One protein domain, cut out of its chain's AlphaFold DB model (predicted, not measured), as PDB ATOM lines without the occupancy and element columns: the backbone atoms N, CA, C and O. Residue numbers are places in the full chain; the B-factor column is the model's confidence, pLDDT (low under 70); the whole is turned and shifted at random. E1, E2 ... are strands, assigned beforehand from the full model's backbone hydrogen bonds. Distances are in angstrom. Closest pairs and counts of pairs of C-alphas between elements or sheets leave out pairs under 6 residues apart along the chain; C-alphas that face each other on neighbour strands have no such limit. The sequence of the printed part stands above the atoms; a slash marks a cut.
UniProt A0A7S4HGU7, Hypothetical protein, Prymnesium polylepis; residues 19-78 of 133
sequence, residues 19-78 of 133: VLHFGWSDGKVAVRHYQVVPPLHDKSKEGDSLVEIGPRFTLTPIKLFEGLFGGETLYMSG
ATOM      1  N   VAL A  19      47.548  53.650 174.951       93.25
ATOM      2  CA  VAL A  19      48.220  52.374 175.210       93.25
ATOM      3  C   VAL A  19      49.551  52.629 175.915       93.25
ATOM      4  O   VAL A  19      50.357  53.457 175.484       93.25
ATOM      5  N   LEU A  20      49.805  51.875 176.985       94.69
ATOM      6  CA  LEU A  20      51.122  51.769 177.610       94.69
ATOM      7  C   LEU A  20      51.832  50.511 177.101       94.69
ATOM      8  O   LEU A  20      51.317  49.404 177.236       94.69
ATOM      9  N   HIS A  21      53.024  50.682 176.535       94.88
ATOM     10  CA  HIS A  21      53.866  49.590 176.055       94.88
ATOM     11  C   HIS A  21      55.029  49.348 177.020       94.88
ATOM     12  O   HIS A  21      55.725  50.291 177.399       94.88
ATOM     13  N   PHE A  22      55.259  48.079 177.362       95.88
ATOM     14  CA  PHE A  22      56.371  47.610 178.183       95.88
ATOM     15  C   PHE A  22      57.291  46.725 177.336       95.88
ATOM     16  O   PHE A  22      56.946  45.588 177.026       95.88
ATOM     17  N   GLY A  23      58.459  47.244 176.962       96.25
ATOM     18  CA  GLY A  23      59.481  46.498 176.229       96.25
ATOM     19  C   GLY A  23      60.623  46.078 177.147       96.25
ATOM     20  O   GLY A  23      61.144  46.903 177.892       96.25
ATOM     21  N   TRP A  24      61.052  44.820 177.084       95.00
ATOM     22  CA  TRP A  24      62.214  44.332 177.832       95.00
ATOM     23  C   TRP A  24      63.450  44.263 176.938       95.00
ATOM     24  O   TRP A  24      63.423  43.628 175.886       95.00
ATOM     25  N   SER A  25      64.541  44.905 177.353       92.62
ATOM     26  CA  SER A  25      65.830  44.833 176.663       92.62
ATOM     27  C   SER A  25      66.974  45.149 177.623       92.62
ATOM     28  O   SER A  25      66.853  46.057 178.444       92.62
ATOM     29  N   ASP A  26      68.079  44.404 177.532       90.12
ATOM     30  CA  ASP A  26      69.309  44.634 178.315       90.12
ATOM     31  C   ASP A  26      69.066  44.780 179.834       90.12
ATOM     32  O   ASP A  26      69.554  45.697 180.498       90.12
ATOM     33  N   GLY A  27      68.222  43.914 180.403       88.56
ATOM     34  CA  GLY A  27      67.916  43.955 181.838       88.56
ATOM     35  C   GLY A  27      67.077  45.162 182.278       88.56
ATOM     36  O   GLY A  27      66.997  45.445 183.473       88.56
ATOM     37  N   LYS A  28      66.487  45.901 181.334       93.06
ATOM     38  CA  LYS A  28      65.705  47.114 181.573       93.06
ATOM     39  C   LYS A  28      64.331  47.003 180.919       93.06
ATOM     40  O   LYS A  28      64.181  46.457 179.828       93.06
ATOM     41  N   VAL A  29      63.328  47.579 181.572       95.50
ATOM     42  CA  VAL A  29      61.970  47.722 181.036       95.50
ATOM     43  C   VAL A  29      61.818  49.134 180.481       95.50
ATOM     44  O   VAL A  29      61.795  50.099 181.241       95.50
ATOM     45  N   ALA A  30      61.707  49.276 179.167       96.00
ATOM     46  CA  ALA A  30      61.334  50.524 178.522       96.00
ATOM     47  C   ALA A  30      59.808  50.675 178.535       96.00
ATOM     48  O   ALA A  30      59.095  49.813 178.026       96.00
ATOM     49  N   VAL A  31      59.319  51.784 179.086       96.25
ATOM     50  CA  VAL A  31      57.895  52.119 179.127       96.25
ATOM     51  C   VAL A  31      57.618  53.284 178.190       96.25
ATOM     52  O   VAL A  31      58.309  54.310 178.224       96.25
ATOM     53  N   ARG A  32      56.605  53.117 177.338       95.69
ATOM     54  CA  ARG A  32      56.162  54.126 176.369       95.69
ATOM     55  C   ARG A  32      54.658  54.329 176.446       95.69
ATOM     56  O   ARG A  32      53.928  53.379 176.709       95.69
ATOM     57  N   HIS A  33      54.219  55.555 176.185       96.12
ATOM     58  CA  HIS A  33      52.817  55.954 176.257       96.12
ATOM     59  C   HIS A  33      52.355  56.544 174.924       96.12
ATOM     60  O   HIS A  33      52.866  57.581 174.489       96.12
ATOM     61  N   TYR A  34      51.398  55.873 174.289       96.25
ATOM     62  CA  TYR A  34      50.892  56.194 172.957       96.25
ATOM     63  C   TYR A  34      49.411  56.553 172.997       96.25
ATOM     64  O   TYR A  34      48.649  55.871 173.670       96.25
ATOM     65  N   GLN A  35      49.000  57.560 172.232       94.62
ATOM     66  CA  GLN A  35      47.608  57.793 171.869       94.62
ATOM     67  C   GLN A  35      47.221  56.914 170.695       94.62
ATOM     68  O   GLN A  35      48.010  56.759 169.759       94.62
ATOM     69  N   VAL A  36      45.989  56.423 170.711       92.81
ATOM     70  CA  VAL A  36      45.360  55.789 169.558       92.81
ATOM     71  C   VAL A  36      44.673  56.875 168.735       92.81
ATOM     72  O   VAL A  36      43.771  57.557 169.216       92.81
ATOM     73  N   VAL A  37      45.124  57.063 167.498       90.44
ATOM     74  CA  VAL A  37      44.585  58.050 166.561       90.44
ATOM     75  C   VAL A  37      43.907  57.311 165.406       90.44
ATOM     76  O   VAL A  37      44.607  56.773 164.537       90.44
ATOM     77  N   PRO A  38      42.563  57.279 165.374       86.06
ATOM     78  CA  PRO A  38      41.819  56.659 164.285       86.06
ATOM     79  C   PRO A  38      41.961  57.469 162.983       86.06
ATOM     80  O   PRO A  38      42.217  58.680 163.026       86.06
ATOM     81  N   PRO A  39      41.749  56.852 161.807       82.50
ATOM     82  CA  PRO A  39      41.906  57.493 160.498       82.50
ATOM     83  C   PRO A  39      40.722  58.422 160.146       82.50
ATOM     84  O   PRO A  39      40.107  58.310 159.089       82.50
ATOM     85  N   LEU A  40      40.376  59.368 161.030       73.94
ATOM     86  CA  LEU A  40      39.184  60.222 160.891       73.94
ATOM     87  C   LEU A  40      39.224  61.149 159.661       73.94
ATOM     88  O   LEU A  40      38.181  61.467 159.093       73.94
ATOM     89  N   HIS A  41      40.416  61.593 159.257       67.06
ATOM     90  CA  HIS A  41      40.598  62.568 158.174       67.06
ATOM     91  C   HIS A  41      41.091  61.959 156.859       67.06
ATOM     92  O   HIS A  41      41.052  62.631 155.832       67.06
ATOM     93  N   ASP A  42      41.527  60.699 156.867       69.62
ATOM     94  CA  ASP A  42      42.189  60.076 155.725       69.62
ATOM     95  C   ASP A  42      41.647  58.658 155.526       69.62
ATOM     96  O   ASP A  42      42.201  57.680 156.023       69.62
ATOM     97  N   LYS A  43      40.523  58.558 154.802       68.31
ATOM     98  CA  LYS A  43      39.810  57.291 154.535       68.31
ATOM     99  C   LYS A  43      40.644  56.269 153.749       68.31
ATOM    100  O   LYS A  43      40.203  55.140 153.585       68.31
ATOM    101  N   SER A  44      41.802  56.677 153.227       75.69
ATOM    102  CA  SER A  44      42.751  55.803 152.533       75.69
ATOM    103  C   SER A  44      43.579  54.938 153.490       75.69
ATOM    104  O   SER A  44      44.131  53.921 153.074       75.69
ATOM    105  N   LYS A  45      43.679  55.333 154.766       74.00
ATOM    106  CA  LYS A  45      44.426  54.599 155.786       74.00
ATOM    107  C   LYS A  45      43.507  53.603 156.475       74.00
ATOM    108  O   LYS A  45      42.598  53.983 157.208       74.00
ATOM    109  N   GLU A  46      43.776  52.326 156.255       76.12
ATOM    110  CA  GLU A  46      43.158  51.243 157.010       76.12
ATOM    111  C   GLU A  46      43.944  51.026 158.312       76.12
ATOM    112  O   GLU A  46      45.121  50.663 158.289       76.12
ATOM    113  N   GLY A  47      43.292  51.267 159.451       81.06
ATOM    114  CA  GLY A  47      43.830  50.987 160.783       81.06
ATOM    115  C   GLY A  47      44.144  52.220 161.633       81.06
ATOM    116  O   GLY A  47      44.346  53.330 161.138       81.06
ATOM    117  N   ASP A  48      44.180  51.997 162.946       85.94
ATOM    118  CA  ASP A  48      44.512  53.026 163.925       85.94
ATOM    119  C   ASP A  48      46.021  53.285 163.947       85.94
ATOM    120  O   ASP A  48      46.842  52.364 163.921       85.94
ATOM    121  N   SER A  49      46.398  54.558 164.027       90.31
ATOM    122  CA  SER A  49      47.793  54.980 164.150       90.31
ATOM    123  C   SER A  49      48.143  55.302 165.601       90.31
ATOM    124  O   SER A  49      47.282  55.703 166.380       90.31
ATOM    125  N   LEU A  50      49.411  55.132 165.980       92.81
ATOM    126  CA  LEU A  50      49.884  55.425 167.332       92.81
ATOM    127  C   LEU A  50      50.775  56.663 167.332       92.81
ATOM    128  O   LEU A  50      51.780  56.712 166.621       92.81
ATOM    129  N   VAL A  51      50.437  57.642 168.167       94.12
ATOM    130  CA  VAL A  51      51.235  58.862 168.363       94.12
ATOM    131  C   VAL A  51      51.755  58.888 169.789       94.12
ATOM    132  O   VAL A  51      51.011  58.667 170.735       94.12
ATOM    133  N   GLU A  52      53.045  59.132 169.980       95.00
ATOM    134  CA  GLU A  52      53.624  59.116 171.322       95.00
ATOM    135  C   GLU A  52      53.307  60.406 172.091       95.00
ATOM    136  O   GLU A  52      53.710  61.488 171.671       95.00
ATOM    137  N   ILE A  53      52.615  60.279 173.230       94.94
ATOM    138  CA  ILE A  53      52.263  61.405 174.115       94.94
ATOM    139  C   ILE A  53      53.300  61.557 175.243       94.94
ATOM    140  O   ILE A  53      53.635  62.666 175.652       94.94
ATOM    141  N   GLY A  54      53.834  60.431 175.738       90.12
ATOM    142  CA  GLY A  54      54.684  60.380 176.938       90.12
ATOM    143  C   GLY A  54      53.878  60.311 178.250       90.12
ATOM    144  O   GLY A  54      52.665  60.490 178.222       90.12
ATOM    145  N   PRO A  55      54.498  60.033 179.414       93.31
ATOM    146  CA  PRO A  55      55.935  60.038 179.686       93.31
ATOM    147  C   PRO A  55      56.687  58.830 179.108       93.31
ATOM    148  O   PRO A  55      56.130  57.753 178.912       93.31
ATOM    149  N   ARG A  56      57.984  59.031 178.855       95.12
ATOM    150  CA  ARG A  56      58.951  58.002 178.450       95.12
ATOM    151  C   ARG A  56      59.896  57.737 179.608       95.12
ATOM    152  O   ARG A  56      60.535  58.672 180.090       95.12
ATOM    153  N   PHE A  57      60.033  56.487 180.023       95.19
ATOM    154  CA  PHE A  57      61.004  56.138 181.054       95.19
ATOM    155  C   PHE A  57      61.454  54.687 180.944       95.19
ATOM    156  O   PHE A  57      60.806  53.851 180.320       95.19
ATOM    157  N   THR A  58      62.589  54.405 181.575       95.00
ATOM    158  CA  THR A  58      63.177  53.073 181.631       95.00
ATOM    159  C   THR A  58      63.323  52.667 183.087       95.00
ATOM    160  O   THR A  58      63.932  53.391 183.875       95.00
ATOM    161  N   LEU A  59      62.768  51.515 183.445       94.31
ATOM    162  CA  LEU A  59      62.890  50.929 184.772       94.31
ATOM    163  C   LEU A  59      63.991  49.875 184.767       94.31
ATOM    164  O   LEU A  59      64.028  49.000 183.902       94.31
ATOM    165  N   THR A  60      64.862  49.933 185.768       93.56
ATOM    166  CA  THR A  60      65.847  48.883 186.033       93.56
ATOM    167  C   THR A  60      65.441  48.188 187.329       93.56
ATOM    168  O   THR A  60      65.413  48.861 188.363       93.56
ATOM    169  N   PRO A  61      65.109  46.887 187.322       92.56
ATOM    170  CA  PRO A  61      64.821  46.160 188.551       92.56
ATOM    171  C   PRO A  61      66.083  46.097 189.421       92.56
ATOM    172  O   PRO A  61      67.151  45.701 188.956       92.56
ATOM    173  N   ILE A  62      65.967  46.523 190.681       93.44
ATOM    174  CA  ILE A  62      67.098  46.597 191.620       93.44
ATOM    175  C   ILE A  62      67.046  45.423 192.595       93.44
ATOM    176  O   ILE A  62      67.976  44.619 192.643       93.44
ATOM    177  N   LYS A  63      65.959  45.328 193.366       93.12
ATOM    178  CA  LYS A  63      65.718  44.283 194.364       93.12
ATOM    179  C   LYS A  63      64.234  43.939 194.428       93.12
ATOM    180  O   LYS A  63      63.407  44.826 194.232       93.12
ATOM    181  N   LEU A  64      63.926  42.680 194.728       94.25
ATOM    182  CA  LEU A  64      62.582  42.225 195.083       94.25
ATOM    183  C   LEU A  64      62.623  41.668 196.501       94.25
ATOM    184  O   LEU A  64      63.506  40.873 196.826       94.25
ATOM    185  N   PHE A  65      61.678  42.111 197.320       96.56
ATOM    186  CA  PHE A  65      61.517  41.664 198.696       96.56
ATOM    187  C   PHE A  65      60.287  40.770 198.800       96.56
ATOM    188  O   PHE A  65      59.335  40.944 198.041       96.56
ATOM    189  N   GLU A  66      60.320  39.823 199.730       96.75
ATOM    190  CA  GLU A  66      59.188  38.937 200.001       96.75
ATOM    191  C   GLU A  66      57.973  39.692 200.569       96.75
ATOM    192  O   GLU A  66      56.833  39.397 200.217       96.75
ATOM    193  N   GLY A  67      58.213  40.685 201.429       94.69
ATOM    194  CA  GLY A  67      57.172  41.429 202.130       94.69
ATOM    195  C   GLY A  67      56.888  42.819 201.559       94.69
ATOM    196  O   GLY A  67      57.555  43.337 200.660       94.69
ATOM    197  N   LEU A  68      55.886  43.474 202.148       91.62
ATOM    198  CA  LEU A  68      55.571  44.871 201.866       91.62
ATOM    199  C   LEU A  68      56.655  45.767 202.477       91.62
ATOM    200  O   LEU A  68      56.794  45.845 203.694       91.62
ATOM    201  N   PHE A  69      57.416  46.450 201.619       88.12
ATOM    202  CA  PHE A  69      58.485  47.386 201.999       88.12
ATOM    203  C   PHE A  69      59.631  46.789 202.848       88.12
ATOM    204  O   PHE A  69      60.422  47.542 203.414       88.12
ATOM    205  N   GLY A  70      59.769  45.461 202.909       92.12
ATOM    206  CA  GLY A  70      60.809  44.784 203.686       92.12
ATOM    207  C   GLY A  70      60.741  43.259 203.578       92.12
ATOM    208  O   GLY A  70      59.991  42.723 202.768       92.12
ATOM    209  N   GLY A  71      61.522  42.564 204.403       94.62
ATOM    210  CA  GLY A  71      61.644  41.102 204.375       94.62
ATOM    211  C   GLY A  71      62.889  40.620 203.629       94.62
ATOM    212  O   GLY A  71      63.781  41.408 203.298       94.62
ATOM    213  N   GLU A  72      62.965  39.311 203.399       96.19
ATOM    214  CA  GLU A  72      64.105  38.703 202.721       96.19
ATOM    215  C   GLU A  72      64.212  39.194 201.269       96.19
ATOM    216  O   GLU A  72      63.217  39.466 200.592       96.19
ATOM    217  N   THR A  73      65.450  39.358 200.790       95.62
ATOM    218  CA  THR A  73      65.706  39.745 199.400       95.62
ATOM    219  C   THR A  73      65.643  38.504 198.519       95.62
ATOM    220  O   THR A  73      66.607  37.749 198.443       95.62
ATOM    221  N   LEU A  74      64.529  38.330 197.810       95.06
ATOM    222  CA  LEU A  74      64.318  37.214 196.882       95.06
ATOM    223  C   LEU A  74      65.123  37.375 195.589       95.06
ATOM    224  O   LEU A  74      65.546  36.404 194.968       95.06
ATOM    225  N   TYR A  75      65.333  38.621 195.168       94.00
ATOM    226  CA  TYR A  75      66.106  38.943 193.978       94.00
ATOM    227  C   TYR A  75      66.930  40.199 194.204       94.00
ATOM    228  O   TYR A  75      66.442  41.192 194.746       94.00
ATOM    229  N   MET A  76      68.164  40.180 193.713       92.94
ATOM    230  CA  MET A  76      69.033  41.343 193.631       92.94
ATOM    231  C   MET A  76      69.710  41.350 192.266       92.94
ATOM    232  O   MET A  76      70.302  40.353 191.852       92.94
ATOM    233  N   SER A  77      69.637  42.478 191.567       91.06
ATOM    234  CA  SER A  77      70.310  42.629 190.281       91.06
ATOM    235  C   SER A  77      71.829  42.594 190.462       91.06
ATOM    236  O   SER A  77      72.392  43.413 191.188       91.06
ATOM    237  N   GLY A  78      72.496  41.660 189.777       88.50
ATOM    238  CA  GLY A  78      73.960  41.566 189.762       88.50
ATOM    239  C   GLY A  78      74.639  42.630 188.892       88.50
ATOM    240  O   GLY A  78      75.828  42.887 189.049       88.50
TER     241      GLY A  78
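This is residues 19 to 78 of the 133 residues of the protein "Hypothetical protein" of Prymnesium polylepis (UniProt A0A7S4HGU7). A long, strongly twisted ribbon is built on strand E2, with E1 along one side of it and the short strands E3 and E4 beside different parts of its other side. The loop of residues 38 to 48 lies at one end of the rod, and the small separate hairpin of E5 and E6 lies at the other. The printed part has 60 residues with six named strands, E1 to E6 in order along the chain, and no named helix; its class is all strand. E1 to E4 form a branched sheet with antiparallel pairs, and E5 and E6 an antiparallel sheet of two. The whole is extended, with a radius of gyration of the C-alphas of 18.3 A and spans of 57 by 24 by 17 A.

E2, the longest strand, holds residues 28 to 37 and measures 28.1 A from C-alpha 28 at (65.705, 47.114, 181.573) to C-alpha 37 at (44.585, 58.050, 166.561). E1 holds residues 19 to 25, is 19.2 A long and begins with C-alpha 19 at (48.220, 52.374, 175.210). E3 is residues 49 to 52, 10.1 A, and E4 is residues 57 to 59, 6.7 A. E5 is residues 63 to 65, 6.6 A. E6 is residues 73 to 76, 6.8 A, ending with C-alpha 76 at (69.033, 41.343, 193.631).

E1 lies on one side of E2, and E3 and E4 on the other side. E1 and E2 form a hairpin, antiparallel at 153 degrees, with N 21 and O 32 2.8 A apart. E2 and E3 are also a hairpin, antiparallel at 126 degrees, with N 35 and O 51 2.7 A apart. E1, E2 and E3 make a meander, each strand the antiparallel neighbour of the one before. E4 is antiparallel to E2 at 144 degrees, with N 29 and O 59 2.8 A apart. The pairing is staggered: E2 pairs with E4 over residues 29 to 31 and with E3 over residues 34 to 37. E3 and E4 are apart. E5 and E6 form a hairpin, antiparallel at 173 degrees, with N 64 and O 75 2.9 A apart. E5 and E6 are both apart from E1, E2 and E3, and each is also apart from E4.

The two C-alphas farthest apart, those of Ser 44 and Glu 72, are 57.2 A apart. The printed part has no cut. The link from E2 to E3, 11 residues, is long; that from E5 to E6, 7 residues, is short, and the other three are tight. The mean pLDDT of the printed part is 90.6, and residues 41 to 43 are under 70.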